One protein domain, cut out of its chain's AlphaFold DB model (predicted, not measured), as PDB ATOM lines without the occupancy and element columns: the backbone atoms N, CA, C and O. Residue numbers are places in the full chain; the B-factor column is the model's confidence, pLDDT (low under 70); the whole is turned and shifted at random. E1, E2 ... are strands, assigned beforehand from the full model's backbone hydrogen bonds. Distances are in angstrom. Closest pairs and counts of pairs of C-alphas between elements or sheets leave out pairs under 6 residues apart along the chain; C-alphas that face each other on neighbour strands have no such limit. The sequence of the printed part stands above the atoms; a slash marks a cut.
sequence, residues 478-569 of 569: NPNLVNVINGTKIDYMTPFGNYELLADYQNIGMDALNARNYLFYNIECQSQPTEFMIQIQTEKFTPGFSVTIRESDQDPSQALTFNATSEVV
ATOM      1  N   ASN A 478     -15.633  26.465 -33.575       76.62
ATOM      2  CA  ASN A 478     -14.730  27.474 -34.097       76.62
ATOM      3  C   ASN A 478     -13.610  26.793 -34.906       76.62
ATOM      4  O   ASN A 478     -12.839  26.027 -34.325       76.62
ATOM      5  N   PRO A 479     -13.462  27.073 -36.215       76.81
ATOM      6  CA  PRO A 479     -12.432  26.450 -37.049       76.81
ATOM      7  C   PRO A 479     -11.000  26.881 -36.685       76.81
ATOM      8  O   PRO A 479     -10.037  26.233 -37.086       76.81
ATOM      9  N   ASN A 480     -10.841  27.967 -35.922       72.50
ATOM     10  CA  ASN A 480      -9.536  28.506 -35.533       72.50
ATOM     11  C   ASN A 480      -9.052  28.001 -34.166       72.50
ATOM     12  O   ASN A 480      -7.926  28.314 -33.770       72.50
ATOM     13  N   LEU A 481      -9.891  27.267 -33.430       71.81
ATOM     14  CA  LEU A 481      -9.616  26.796 -32.073       71.81
ATOM     15  C   LEU A 481      -9.820  25.286 -31.979       71.81
ATOM     16  O   LEU A 481     -10.574  24.686 -32.745       71.81
ATOM     17  N   VAL A 482      -9.188  24.667 -30.986       74.31
ATOM     18  CA  VAL A 482      -9.581  23.318 -30.575       74.31
ATOM     19  C   VAL A 482     -10.878  23.414 -29.774       74.31
ATOM     20  O   VAL A 482     -10.922  24.089 -28.753       74.31
ATOM     21  N   ASN A 483     -11.940  22.753 -30.223       77.75
ATOM     22  CA  ASN A 483     -13.233  22.776 -29.538       77.75
ATOM     23  C   ASN A 483     -13.302  21.596 -28.563       77.75
ATOM     24  O   ASN A 483     -13.386  20.444 -28.983       77.75
ATOM     25  N   VAL A 484     -13.250  21.880 -27.264       77.12
ATOM     26  CA  VAL A 484     -13.265  20.880 -26.195       77.12
ATOM     27  C   VAL A 484     -14.663  20.829 -25.593       77.12
ATOM     28  O   VAL A 484     -15.123  21.763 -24.934       77.12
ATOM     29  N   ILE A 485     -15.346  19.712 -25.828       79.00
ATOM     30  CA  ILE A 485     -16.722  19.484 -25.391       79.00
ATOM     31  C   ILE A 485     -16.691  18.493 -24.236       79.00
ATOM     32  O   ILE A 485     -16.231  17.364 -24.404       79.00
ATOM     33  N   ASN A 486     -17.190  18.892 -23.067       79.38
ATOM     34  CA  ASN A 486     -17.347  17.947 -21.967       79.38
ATOM     35  C   ASN A 486     -18.407  16.891 -22.328       79.38
ATOM     36  O   ASN A 486     -19.490  17.237 -22.806       79.38
ATOM     37  N   GLY A 487     -18.120  15.617 -22.041       78.62
ATOM     38  CA  GLY A 487     -19.035  14.507 -22.315       78.62
ATOM     39  C   GLY A 487     -20.428  14.698 -21.708       78.62
ATOM     40  O   GLY A 487     -21.416  14.331 -22.323       78.62
ATOM     41  N   THR A 488     -20.562  15.356 -20.557       81.25
ATOM     42  CA  THR A 488     -21.867  15.621 -19.916       81.25
ATOM     43  C   THR A 488     -22.779  16.569 -20.698       81.25
ATOM     44  O   THR A 488     -23.984  16.605 -20.431       81.25
ATOM     45  N   LYS A 489     -22.268  17.289 -21.709       82.69
ATOM     46  CA  LYS A 489     -23.071  18.120 -22.621       82.69
ATOM     47  C   LYS A 489     -23.770  17.273 -23.698       82.69
ATOM     48  O   LYS A 489     -23.686  17.561 -24.891       82.69
ATOM     49  N   ILE A 490     -24.457  16.218 -23.274       82.31
ATOM     50  CA  ILE A 490     -25.290  15.394 -24.156       82.31
ATOM     51  C   ILE A 490     -26.560  16.139 -24.569       82.31
ATOM     52  O   ILE A 490     -27.044  17.014 -23.851       82.31
ATOM     53  N   ASP A 491     -27.115  15.756 -25.713       79.75
ATOM     54  CA  ASP A 491     -28.392  16.232 -26.233       79.75
ATOM     55  C   ASP A 491     -29.588  15.478 -25.623       79.75
ATOM     56  O   ASP A 491     -29.494  14.278 -25.330       79.75
ATOM     57  N   TYR A 492     -30.725  16.169 -25.464       75.69
ATOM     58  CA  TYR A 492     -31.942  15.657 -24.817       75.69
ATOM     59  C   TYR A 492     -32.525  14.411 -25.493       75.69
ATOM     60  O   TYR A 492     -33.194  13.618 -24.822       75.69
ATOM     61  N   MET A 493     -32.242  14.193 -26.782       77.06
ATOM     62  CA  MET A 493     -32.608  12.979 -27.509       77.06
ATOM     63  C   MET A 493     -31.896  11.735 -26.971       77.06
ATOM     64  O   MET A 493     -32.332  10.620 -27.258       77.06
ATOM     65  N   THR A 494     -30.827  11.886 -26.180       81.94
ATOM     66  CA  THR A 494     -30.144  10.764 -25.525       81.94
ATOM     67  C   THR A 494     -31.084  10.118 -24.495       81.94
ATOM     68  O   THR A 494     -31.436  10.759 -23.494       81.94
ATOM     69  N   PRO A 495     -31.504   8.850 -24.686       81.56
ATOM     70  CA  PRO A 495     -32.435   8.190 -23.777       81.56
ATOM     71  C   PRO A 495     -31.854   7.964 -22.380       81.56
ATOM     72  O   PRO A 495     -30.656   7.740 -22.206       81.56
ATOM     73  N   PHE A 496     -32.732   7.948 -21.374       74.38
ATOM     74  CA  PHE A 496     -32.359   7.500 -20.031       74.38
ATOM     75  C   PHE A 496     -31.964   6.021 -20.065       74.38
ATOM     76  O   PHE A 496     -32.596   5.228 -20.760       74.38
ATOM     77  N   GLY A 497     -30.931   5.654 -19.308       82.75
ATOM     78  CA  GLY A 497     -30.394   4.291 -19.276       82.75
ATOM     79  C   GLY A 497     -29.313   4.010 -20.320       82.75
ATOM     80  O   GLY A 497     -28.600   3.020 -20.177       82.75
ATOM     81  N   ASN A 498     -29.119   4.895 -21.307       85.81
ATOM     82  CA  ASN A 498     -27.983   4.814 -22.233       85.81
ATOM     83  C   ASN A 498     -26.676   5.345 -21.640       85.81
ATOM     84  O   ASN A 498     -25.627   5.211 -22.269       85.81
ATOM     85  N   TYR A 499     -26.733   5.934 -20.450       86.81
ATOM     86  CA  TYR A 499     -25.574   6.431 -19.734       86.81
ATOM     87  C   TYR A 499     -25.759   6.325 -18.226       86.81
ATOM     88  O   TYR A 499     -26.870   6.142 -17.722       86.81
ATOM     89  N   GLU A 500     -24.648   6.480 -17.524       84.94
ATOM     90  CA  GLU A 500     -24.569   6.634 -16.081       84.94
ATOM     91  C   GLU A 500     -23.596   7.770 -15.760       84.94
ATOM     92  O   GLU A 500     -22.538   7.869 -16.383       84.94
ATOM     93  N   LEU A 501     -23.980   8.636 -14.821       80.62
ATOM     94  CA  LEU A 501     -23.095   9.667 -14.288       80.62
ATOM     95  C   LEU A 501     -22.211   9.049 -13.212       80.62
ATOM     96  O   LEU A 501     -22.712   8.410 -12.286       80.62
ATOM     97  N   LEU A 502     -20.910   9.255 -13.339       79.69
ATOM     98  CA  LEU A 502     -19.897   8.835 -12.384       79.69
ATOM     99  C   LEU A 502     -19.145  10.067 -11.882       79.69
ATOM    100  O   LEU A 502     -19.106  11.090 -12.557       79.69
ATOM    101  N   ALA A 503     -18.507   9.963 -10.720       70.88
ATOM    102  CA  ALA A 503     -17.545  10.979 -10.307       70.88
ATOM    103  C   ALA A 503     -16.349  10.974 -11.274       70.88
ATOM    104  O   ALA A 503     -15.794   9.909 -11.548       70.88
ATOM    105  N   ASP A 504     -15.959  12.146 -11.777       73.06
ATOM    106  CA  ASP A 504     -14.797  12.287 -12.655       73.06
ATOM    107  C   ASP A 504     -13.501  12.374 -11.820       73.06
ATOM    108  O   ASP A 504     -13.294  13.294 -11.017       73.06
ATOM    109  N   TYR A 505     -12.616  11.385 -11.992       66.62
ATOM    110  CA  TYR A 505     -11.330  11.302 -11.291       66.62
ATOM    111  C   TYR A 505     -10.187  11.978 -12.053       66.62
ATOM    112  O   TYR A 505      -9.044  11.963 -11.586       66.62
ATOM    113  N   GLN A 506     -10.468  12.643 -13.167       67.19
ATOM    114  CA  GLN A 506      -9.525  13.506 -13.874       67.19
ATOM    115  C   GLN A 506      -9.928  14.978 -13.767       67.19
ATOM    116  O   GLN A 506      -9.059  15.840 -13.665       67.19
ATOM    117  N   ASN A 507     -11.225  15.263 -13.653       71.12
ATOM    118  CA  ASN A 507     -11.749  16.614 -13.541       71.12
ATOM    119  C   ASN A 507     -12.623  16.801 -12.301       71.12
ATOM    120  O   ASN A 507     -13.794  16.426 -12.250       71.12
ATOM    121  N   ILE A 508     -12.067  17.441 -11.278       70.56
ATOM    122  CA  ILE A 508     -12.780  17.634 -10.014       70.56
ATOM    123  C   ILE A 508     -13.986  18.556 -10.239       70.56
ATOM    124  O   ILE A 508     -13.913  19.526 -10.990       70.56
ATOM    125  N   GLY A 509     -15.111  18.246  -9.591       67.75
ATOM    126  CA  GLY A 509     -16.345  19.030  -9.706       67.75
ATOM    127  C   GLY A 509     -17.143  18.779 -10.983       67.75
ATOM    128  O   GLY A 509     -18.170  19.433 -11.176       67.75
ATOM    129  N   MET A 510     -16.691  17.850 -11.827       74.06
ATOM    130  CA  MET A 510     -17.404  17.396 -13.014       74.06
ATOM    131  C   MET A 510     -17.882  15.955 -12.823       74.06
ATOM    132  O   MET A 510     -17.313  15.192 -12.039       74.06
ATOM    133  N   ASP A 511     -18.944  15.605 -13.540       76.31
ATOM    134  CA  ASP A 511     -19.359  14.216 -13.681       76.31
ATOM    135  C   ASP A 511     -18.705  13.639 -14.943       76.31
ATOM    136  O   ASP A 511     -18.600  14.311 -15.971       76.31
ATOM    137  N   ALA A 512     -18.290  12.381 -14.876       78.75
ATOM    138  CA  ALA A 512     -17.925  11.585 -16.032       78.75
ATOM    139  C   ALA A 512     -19.165  10.841 -16.539       78.75
ATOM    140  O   ALA A 512     -20.058  10.478 -15.767       78.75
ATOM    141  N   LEU A 513     -19.216  10.573 -17.844       83.81
ATOM    142  CA  LEU A 513     -20.255   9.729 -18.428       83.81
ATOM    143  C   LEU A 513     -19.717   8.342 -18.740       83.81
ATOM    144  O   LEU A 513     -18.813   8.176 -19.556       83.81
ATOM    145  N   ASN A 514     -20.366   7.335 -18.171       85.81
ATOM    146  CA  ASN A 514     -20.254   5.966 -18.638       85.81
ATOM    147  C   ASN A 514     -21.333   5.707 -19.697       85.81
ATOM    148  O   ASN A 514     -22.506   5.521 -19.366       85.81
ATOM    149  N   ALA A 515     -20.943   5.726 -20.972       84.56
ATOM    150  CA  ALA A 515     -21.831   5.407 -22.084       84.56
ATOM    151  C   ALA A 515     -22.131   3.899 -22.115       84.56
ATOM    152  O   ALA A 515     -21.226   3.082 -22.252       84.56
ATOM    153  N   ARG A 516     -23.411   3.525 -22.024       83.19
ATOM    154  CA  ARG A 516     -23.860   2.123 -22.077       83.19
ATOM    155  C   ARG A 516     -24.215   1.671 -23.492       83.19
ATOM    156  O   ARG A 516     -23.928   0.537 -23.845       83.19
ATOM    157  N   ASN A 517     -24.836   2.558 -24.277       83.94
ATOM    158  CA  ASN A 517     -25.291   2.260 -25.640       83.94
ATOM    159  C   ASN A 517     -24.822   3.333 -26.632       83.94
ATOM    160  O   ASN A 517     -23.877   3.118 -27.381       83.94
ATOM    161  N   TYR A 518     -25.480   4.496 -26.636       84.31
ATOM    162  CA  TYR A 518     -25.150   5.624 -27.505       84.31
ATOM    163  C   TYR A 518     -25.467   6.950 -26.814       84.31
ATOM    164  O   TYR A 518     -26.410   7.035 -26.020       84.31
ATOM    165  N   LEU A 519     -24.696   7.981 -27.158       86.00
ATOM    166  CA  LEU A 519     -24.863   9.361 -26.708       86.00
ATOM    167  C   LEU A 519     -25.034  10.262 -27.929       86.00
ATOM    168  O   LEU A 519     -24.347  10.066 -28.931       86.00
ATOM    169  N   PHE A 520     -25.922  11.250 -27.836       85.62
ATOM    170  CA  PHE A 520     -26.062  12.279 -28.861       85.62
ATOM    171  C   PHE A 520     -25.434  13.586 -28.394       85.62
ATOM    172  O   PHE A 520     -25.587  13.975 -27.237       85.62
ATOM    173  N   TYR A 521     -24.764  14.268 -29.317       85.62
ATOM    174  CA  TYR A 521     -24.190  15.592 -29.125       85.62
ATOM    175  C   TYR A 521     -24.615  16.470 -30.298       85.62
ATOM    176  O   TYR A 521     -24.430  16.081 -31.450       85.62
ATOM    177  N   ASN A 522     -25.161  17.650 -30.006       82.00
ATOM    178  CA  ASN A 522     -25.531  18.614 -31.037       82.00
ATOM    179  C   ASN A 522     -24.389  19.592 -31.278       82.00
ATOM    180  O   ASN A 522     -23.949  20.309 -30.372       82.00
ATOM    181  N   ILE A 523     -23.936  19.632 -32.521       83.00
ATOM    182  CA  ILE A 523     -22.815  20.446 -32.957       83.00
ATOM    183  C   ILE A 523     -23.278  21.279 -34.151       83.00
ATOM    184  O   ILE A 523     -23.936  20.764 -35.051       83.00
ATOM    185  N   GLU A 524     -22.939  22.561 -34.145       82.00
ATOM    186  CA  GLU A 524     -23.231  23.503 -35.215       82.00
ATOM    187  C   GLU A 524     -21.911  24.052 -35.767       82.00
ATOM    188  O   GLU A 524     -21.038  24.496 -35.023       82.00
ATOM    189  N   CYS A 525     -21.747  24.010 -37.087       74.81
ATOM    190  CA  CYS A 525     -20.602  24.594 -37.774       74.81
ATOM    191  C   CYS A 525     -21.096  25.774 -38.612       74.81
ATOM    192  O   CYS A 525     -21.674  25.582 -39.677       74.81
ATOM    193  N   GLN A 526     -20.880  26.998 -38.125       68.38
ATOM    194  CA  GLN A 526     -21.344  28.221 -38.796       68.38
ATOM    195  C   GLN A 526     -20.369  28.738 -39.873       68.38
ATOM    196  O   GLN A 526     -20.630  29.759 -40.512       68.38
ATOM    197  N   SER A 527     -19.226  28.074 -40.071       62.22
ATOM    198  CA  SER A 527     -18.164  28.517 -40.981       62.22
ATOM    199  C   SER A 527     -18.240  27.895 -42.380       62.22
ATOM    200  O   SER A 527     -19.002  26.969 -42.646       62.22
ATOM    201  N   GLN A 528     -17.389  28.403 -43.279       67.25
ATOM    202  CA  GLN A 528     -17.070  27.783 -44.571       67.25
ATOM    203  C   GLN A 528     -16.690  26.296 -44.404       67.25
ATOM    204  O   GLN A 528     -16.266  25.910 -43.307       67.25
ATOM    205  N   PRO A 529     -16.795  25.469 -45.465       73.69
ATOM    206  CA  PRO A 529     -16.412  24.059 -45.414       73.69
ATOM    207  C   PRO A 529     -15.029  23.882 -44.776       73.69
ATOM    208  O   PRO A 529     -14.029  24.354 -45.314       73.69
ATOM    209  N   THR A 530     -14.993  23.255 -43.600       76.69
ATOM    210  CA  THR A 530     -13.783  23.075 -42.789       76.69
ATOM    211  C   THR A 530     -13.660  21.608 -42.408       76.69
ATOM    212  O   THR A 530     -14.647  20.969 -42.045       76.69
ATOM    213  N   GLU A 531     -12.448  21.072 -42.499       80.44
ATOM    214  CA  GLU A 531     -12.137  19.719 -42.052       80.44
ATOM    215  C   GLU A 531     -11.845  19.722 -40.547       80.44
ATOM    216  O   GLU A 531     -11.006  20.489 -40.071       80.44
ATOM    217  N   PHE A 532     -12.532  18.860 -39.796       77.75
ATOM    218  CA  PHE A 532     -12.326  18.693 -38.360       77.75
ATOM    219  C   PHE A 532     -11.812  17.288 -38.055       77.75
ATOM    220  O   PHE A 532     -12.331  16.298 -38.569       77.75
ATOM    221  N   MET A 533     -10.839  17.203 -37.150       78.94
ATOM    222  CA  MET A 533     -10.454  15.952 -36.501       78.94
ATOM    223  C   MET A 533     -11.198  15.842 -35.170       78.94
ATOM    224  O   MET A 533     -11.110  16.745 -34.338       78.94
ATOM    225  N   ILE A 534     -11.922  14.741 -34.962       78.69
ATOM    226  CA  ILE A 534     -12.623  14.468 -33.702       78.69
ATOM    227  C   ILE A 534     -11.764  13.528 -32.863       78.69
ATOM    228  O   ILE A 534     -11.504  12.394 -33.262       78.69
ATOM    229  N   GLN A 535     -11.361  13.994 -31.684       78.25
ATOM    230  CA  GLN A 535     -10.666  13.192 -30.684       78.25
ATOM    231  C   GLN A 535     -11.593  12.951 -29.492       78.25
ATOM    232  O   GLN A 535     -12.212  13.885 -28.985       78.25
ATOM    233  N   ILE A 536     -11.679  11.702 -29.034       77.56
ATOM    234  CA  ILE A 536     -12.471  11.323 -27.859       77.56
ATOM    235  C   ILE A 536     -11.515  10.860 -26.774       77.56
ATOM    236  O   ILE A 536     -10.790   9.882 -26.950       77.56
ATOM    237  N   GLN A 537     -11.531  11.568 -25.651       75.50
ATOM    238  CA  GLN A 537     -10.783  11.198 -24.459       75.50
ATOM    239  C   GLN A 537     -11.697  10.404 -23.525       75.50
ATOM    240  O   GLN A 537     -12.832  10.796 -23.261       75.50
ATOM    241  N   THR A 538     -11.214   9.255 -23.060       73.88
ATOM    242  CA  THR A 538     -11.946   8.355 -22.166       73.88
ATOM    243  C   THR A 538     -10.966   7.676 -21.217       73.88
ATOM    244  O   THR A 538      -9.891   7.252 -21.634       73.88
ATOM    245  N   GLU A 539     -11.351   7.542 -19.946       70.00
ATOM    246  CA  GLU A 539     -10.569   6.802 -18.948       70.00
ATOM    247  C   GLU A 539     -10.511   5.296 -19.250       70.00
ATOM    248  O   GLU A 539      -9.547   4.615 -18.902       70.00
ATOM    249  N   LYS A 540     -11.565   4.753 -19.873       70.56
ATOM    250  CA  LYS A 540     -11.686   3.330 -20.203       70.56
ATOM    251  C   LYS A 540     -12.267   3.167 -21.596       70.56
ATOM    252  O   LYS A 540     -13.466   3.334 -21.818       70.56
ATOM    253  N   PHE A 541     -11.410   2.783 -22.535       67.38
ATOM    254  CA  PHE A 541     -11.826   2.437 -23.884       67.38
ATOM    255  C   PHE A 541     -12.214   0.956 -23.964       67.38
ATOM    256  O   PHE A 541     -11.409   0.078 -23.651       67.38
ATOM    257  N   THR A 542     -13.441   0.673 -24.408       66.12
ATOM    258  CA  THR A 542     -13.859  -0.688 -24.772       66.12
ATOM    259  C   THR A 542     -13.769  -0.826 -26.296       66.12
ATOM    260  O   THR A 542     -14.386  -0.022 -26.998       66.12
ATOM    261  N   PRO A 543     -13.018  -1.809 -26.834       64.88
ATOM    262  CA  PRO A 543     -12.961  -2.062 -28.272       64.88
ATOM    263  C   PRO A 543     -14.358  -2.234 -28.882       64.88
ATOM    264  O   PRO A 543     -15.212  -2.897 -28.297       64.88
ATOM    265  N   GLY A 544     -14.582  -1.652 -30.065       65.44
ATOM    266  CA  GLY A 544     -15.886  -1.666 -30.746       65.44
ATOM    267  C   GLY A 544     -16.697  -0.372 -30.618       65.44
ATOM    268  O   GLY A 544     -17.832  -0.327 -31.081       65.44
ATOM    269  N   PHE A 545     -16.126   0.683 -30.030       70.75
ATOM    270  CA  PHE A 545     -16.714   2.020 -30.054       70.75
ATOM    271  C   PHE A 545     -16.757   2.573 -31.487       70.75
ATOM    272  O   PHE A 545     -15.752   2.547 -32.205       70.75
ATOM    273  N   SER A 546     -17.910   3.105 -31.887       73.31
ATOM    274  CA  SER A 546     -18.095   3.786 -33.164       73.31
ATOM    275  C   SER A 546     -18.603   5.213 -32.958       73.31
ATOM    276  O   SER A 546     -19.400   5.493 -32.065       73.31
ATOM    277  N   VAL A 547     -18.129   6.125 -33.803       75.56
ATOM    278  CA  VAL A 547     -18.635   7.495 -33.911       75.56
ATOM    279  C   VAL A 547     -19.445   7.584 -35.185       75.56
ATOM    280  O   VAL A 547     -18.928   7.294 -36.260       75.56
ATOM    281  N   THR A 548     -20.697   8.012 -35.076       79.69
ATOM    282  CA  THR A 548     -21.580   8.197 -36.226       79.69
ATOM    283  C   THR A 548     -21.949   9.672 -36.352       79.69
ATOM    284  O   THR A 548     -22.487  10.256 -35.413       79.69
ATOM    285  N   ILE A 549     -21.662  10.273 -37.509       79.88
ATOM    286  CA  ILE A 549     -21.929  11.682 -37.820       79.88
ATOM    287  C   ILE A 549     -23.009  11.756 -38.899       79.88
ATOM    288  O   ILE A 549     -22.913  11.078 -39.923       79.88
ATOM    289  N   ARG A 550     -24.030  12.584 -38.673       78.75
ATOM    290  CA  ARG A 550     -25.112  12.853 -39.628       78.75
ATOM    291  C   ARG A 550     -25.634  14.273 -39.466       78.75
ATOM    292  O   ARG A 550     -25.578  14.816 -38.361       78.75
ATOM    293  N   GLU A 551     -26.190  14.832 -40.532       77.06
ATOM    294  CA  GLU A 551     -27.000  16.049 -40.428       77.06
ATOM    295  C   GLU A 551     -28.317  15.743 -39.690       77.06
ATOM    296  O   GLU A 551     -28.774  14.594 -39.631       77.06
ATOM    297  N   SER A 552     -28.923  16.756 -39.062       68.81
ATOM    298  CA  SER A 552     -30.080  16.561 -38.175       68.81
ATOM    299  C   SER A 552     -31.276  15.904 -38.875       68.81
ATOM    300  O   SER A 552     -31.963  15.076 -38.271       68.81
ATOM    301  N   ASP A 553     -31.486  16.243 -40.145       73.75
ATOM    302  CA  ASP A 553     -32.555  15.791 -41.038       73.75
ATOM    303  C   ASP A 553     -32.156  14.601 -41.925       73.75
ATOM    304  O   ASP A 553     -32.987  14.063 -42.657       73.75
ATOM    305  N   GLN A 554     -30.909  14.141 -41.822       74.62
ATOM    306  CA  GLN A 554     -30.395  13.028 -42.605       74.62
ATOM    307  C   GLN A 554     -30.831  11.671 -42.030       74.62
ATOM    308  O   GLN A 554     -30.805  11.444 -40.813       74.62
ATOM    309  N   ASP A 555     -31.192  10.747 -42.929       73.62
ATOM    310  CA  ASP A 555     -31.518   9.357 -42.593       73.62
ATOM    311  C   ASP A 555     -30.317   8.687 -41.886       73.62
ATOM    312  O   ASP A 555     -29.193   8.776 -42.390       73.62
ATOM    313  N   PRO A 556     -30.511   7.988 -40.745       74.88
ATOM    314  CA  PRO A 556     -29.430   7.302 -40.032       74.88
ATOM    315  C   PRO A 556     -28.593   6.350 -40.895       74.88
ATOM    316  O   PRO A 556     -27.412   6.158 -40.617       74.88
ATOM    317  N   SER A 557     -29.175   5.765 -41.945       75.06
ATOM    318  CA  SER A 557     -28.474   4.879 -42.884       75.06
ATOM    319  C   SER A 557     -27.428   5.590 -43.749       75.06
ATOM    320  O   SER A 557     -26.539   4.938 -44.291       75.06
ATOM    321  N   GLN A 558     -27.511   6.916 -43.865       72.00
ATOM    322  CA  GLN A 558     -26.568   7.741 -44.620       72.00
ATOM    323  C   GLN A 558     -25.470   8.343 -43.734       72.00
ATOM    324  O   GLN A 558     -24.633   9.109 -44.213       72.00
ATOM    325  N   ALA A 559     -25.469   8.013 -42.442       78.75
ATOM    326  CA  ALA A 559     -24.522   8.560 -41.495       78.75
ATOM    327  C   ALA A 559     -23.102   8.016 -41.716       78.75
ATOM    328  O   ALA A 559     -22.887   6.819 -41.934       78.75
ATOM    329  N   LEU A 560     -22.108   8.893 -41.594       75.44
ATOM    330  CA  LEU A 560     -20.701   8.514 -41.648       75.44
ATOM    331  C   LEU A 560     -20.323   7.846 -40.329       75.44
ATOM    332  O   LEU A 560     -20.361   8.488 -39.282       75.44
ATOM    333  N   THR A 561     -19.970   6.563 -40.374       78.06
ATOM    334  CA  THR A 561     -19.581   5.800 -39.183       78.06
ATOM    335  C   THR A 561     -18.091   5.493 -39.200       78.06
ATOM    336  O   THR A 561     -17.580   4.870 -40.129       78.06
ATOM    337  N   PHE A 562     -17.407   5.907 -38.141       72.69
ATOM    338  CA  PHE A 562     -15.989   5.692 -37.905       72.69
ATOM    339  C   PHE A 562     -15.842   4.703 -36.755       72.69
ATOM    340  O   PHE A 562     -16.367   4.932 -35.668       72.69
ATOM    341  N   ASN A 563     -15.123   3.606 -36.977       72.50
ATOM    342  CA  ASN A 563     -14.769   2.694 -35.895       72.50
ATOM    343  C   ASN A 563     -13.489   3.195 -35.241       72.50
ATOM    344  O   ASN A 563     -12.502   3.449 -35.932       72.50
ATOM    345  N   ALA A 564     -13.499   3.335 -33.919       63.38
ATOM    346  CA  ALA A 564     -12.314   3.761 -33.202       63.38
ATOM    347  C   ALA A 564     -11.226   2.679 -33.294       63.38
ATOM    348  O   ALA A 564     -11.422   1.531 -32.886       63.38
ATOM    349  N   THR A 565     -10.066   3.052 -33.825       57.62
ATOM    350  CA  THR A 565      -8.830   2.275 -33.725       57.62
ATOM    351  C   THR A 565      -8.144   2.673 -32.427       57.62
ATOM    352  O   THR A 565      -7.819   3.845 -32.249       57.62
ATOM    353  N   SER A 566      -7.950   1.741 -31.492       50.50
ATOM    354  CA  SER A 566      -7.221   2.059 -30.263       50.50
ATOM    355  C   SER A 566      -5.750   2.318 -30.594       50.50
ATOM    356  O   SER A 566      -5.024   1.377 -30.916       50.50
ATOM    357  N   GLU A 567      -5.296   3.557 -30.463       46.72
ATOM    358  CA  GLU A 567      -3.904   3.827 -30.118       46.72
ATOM    359  C   GLU A 567      -3.877   4.070 -28.610       46.72
ATOM    360  O   GLU A 567      -4.495   5.006 -28.107       46.72
ATOM    361  N   VAL A 568      -3.247   3.155 -27.871       36.75
ATOM    362  CA  VAL A 568      -2.921   3.396 -26.463       36.75
ATOM    363  C   VAL A 568      -1.770   4.396 -26.486       36.75
ATOM    364  O   VAL A 568      -0.667   4.020 -26.887       36.75
ATOM    365  N   VAL A 569      -2.050   5.656 -26.150       40.09
ATOM    366  CA  VAL A 569      -1.030   6.703 -25.980       40.09
ATOM    367  C   VAL A 569      -0.540   6.701 -24.543       40.09
ATOM    368  O   VAL A 569      -1.407   6.683 -23.639       40.09
TER     369      VAL A 569
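This is residues 478 to 569 of the 569 residues of the protein "Endotoxin_N domain-containing protein" of Polysphondylium pallidum (strain ATCC 26659 / Pp 5 / PN500) (UniProt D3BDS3). This domain has little regular structure: two small strand hairpins, E2 with E3 and E4 with E5, stand apart, joined by a long loop, residues 516 to 545, that runs out to Ser 527 and folds back. The short strand E1 pairs with no named strand. The 92 printed residues, 22 of them in five named strands and no named helix, are all-strand in class, only just compact, close to loose (radius of gyration of the C-alphas 14.4 A), and span 37 by 30 by 28 A.

E1 is residues 482 to 485, 9.6 A, from C-alpha 482 at (-9.581, 23.318, -30.575). E2 is 499 to 503, 13.2 A; E3, 511 to 515, 12.4 A; E4, 546 to 549, 9.9 A; E5, 560 to 563, 10.1 A, ending at C-alpha 563 (-14.769, 2.694, -35.895).

E2 and E3 are antiparallel at 147 degrees, with N 502 and O 512 2.8 A apart. E4 and E5 are antiparallel at 163 degrees, with N 547 and O 562 2.8 A apart. E1 is apart from the other four.

The printed part has no cut. Links E1 to E2 and E3 to E4 are long. Confidence is under 70 at 17 residues, among them 564 to 569.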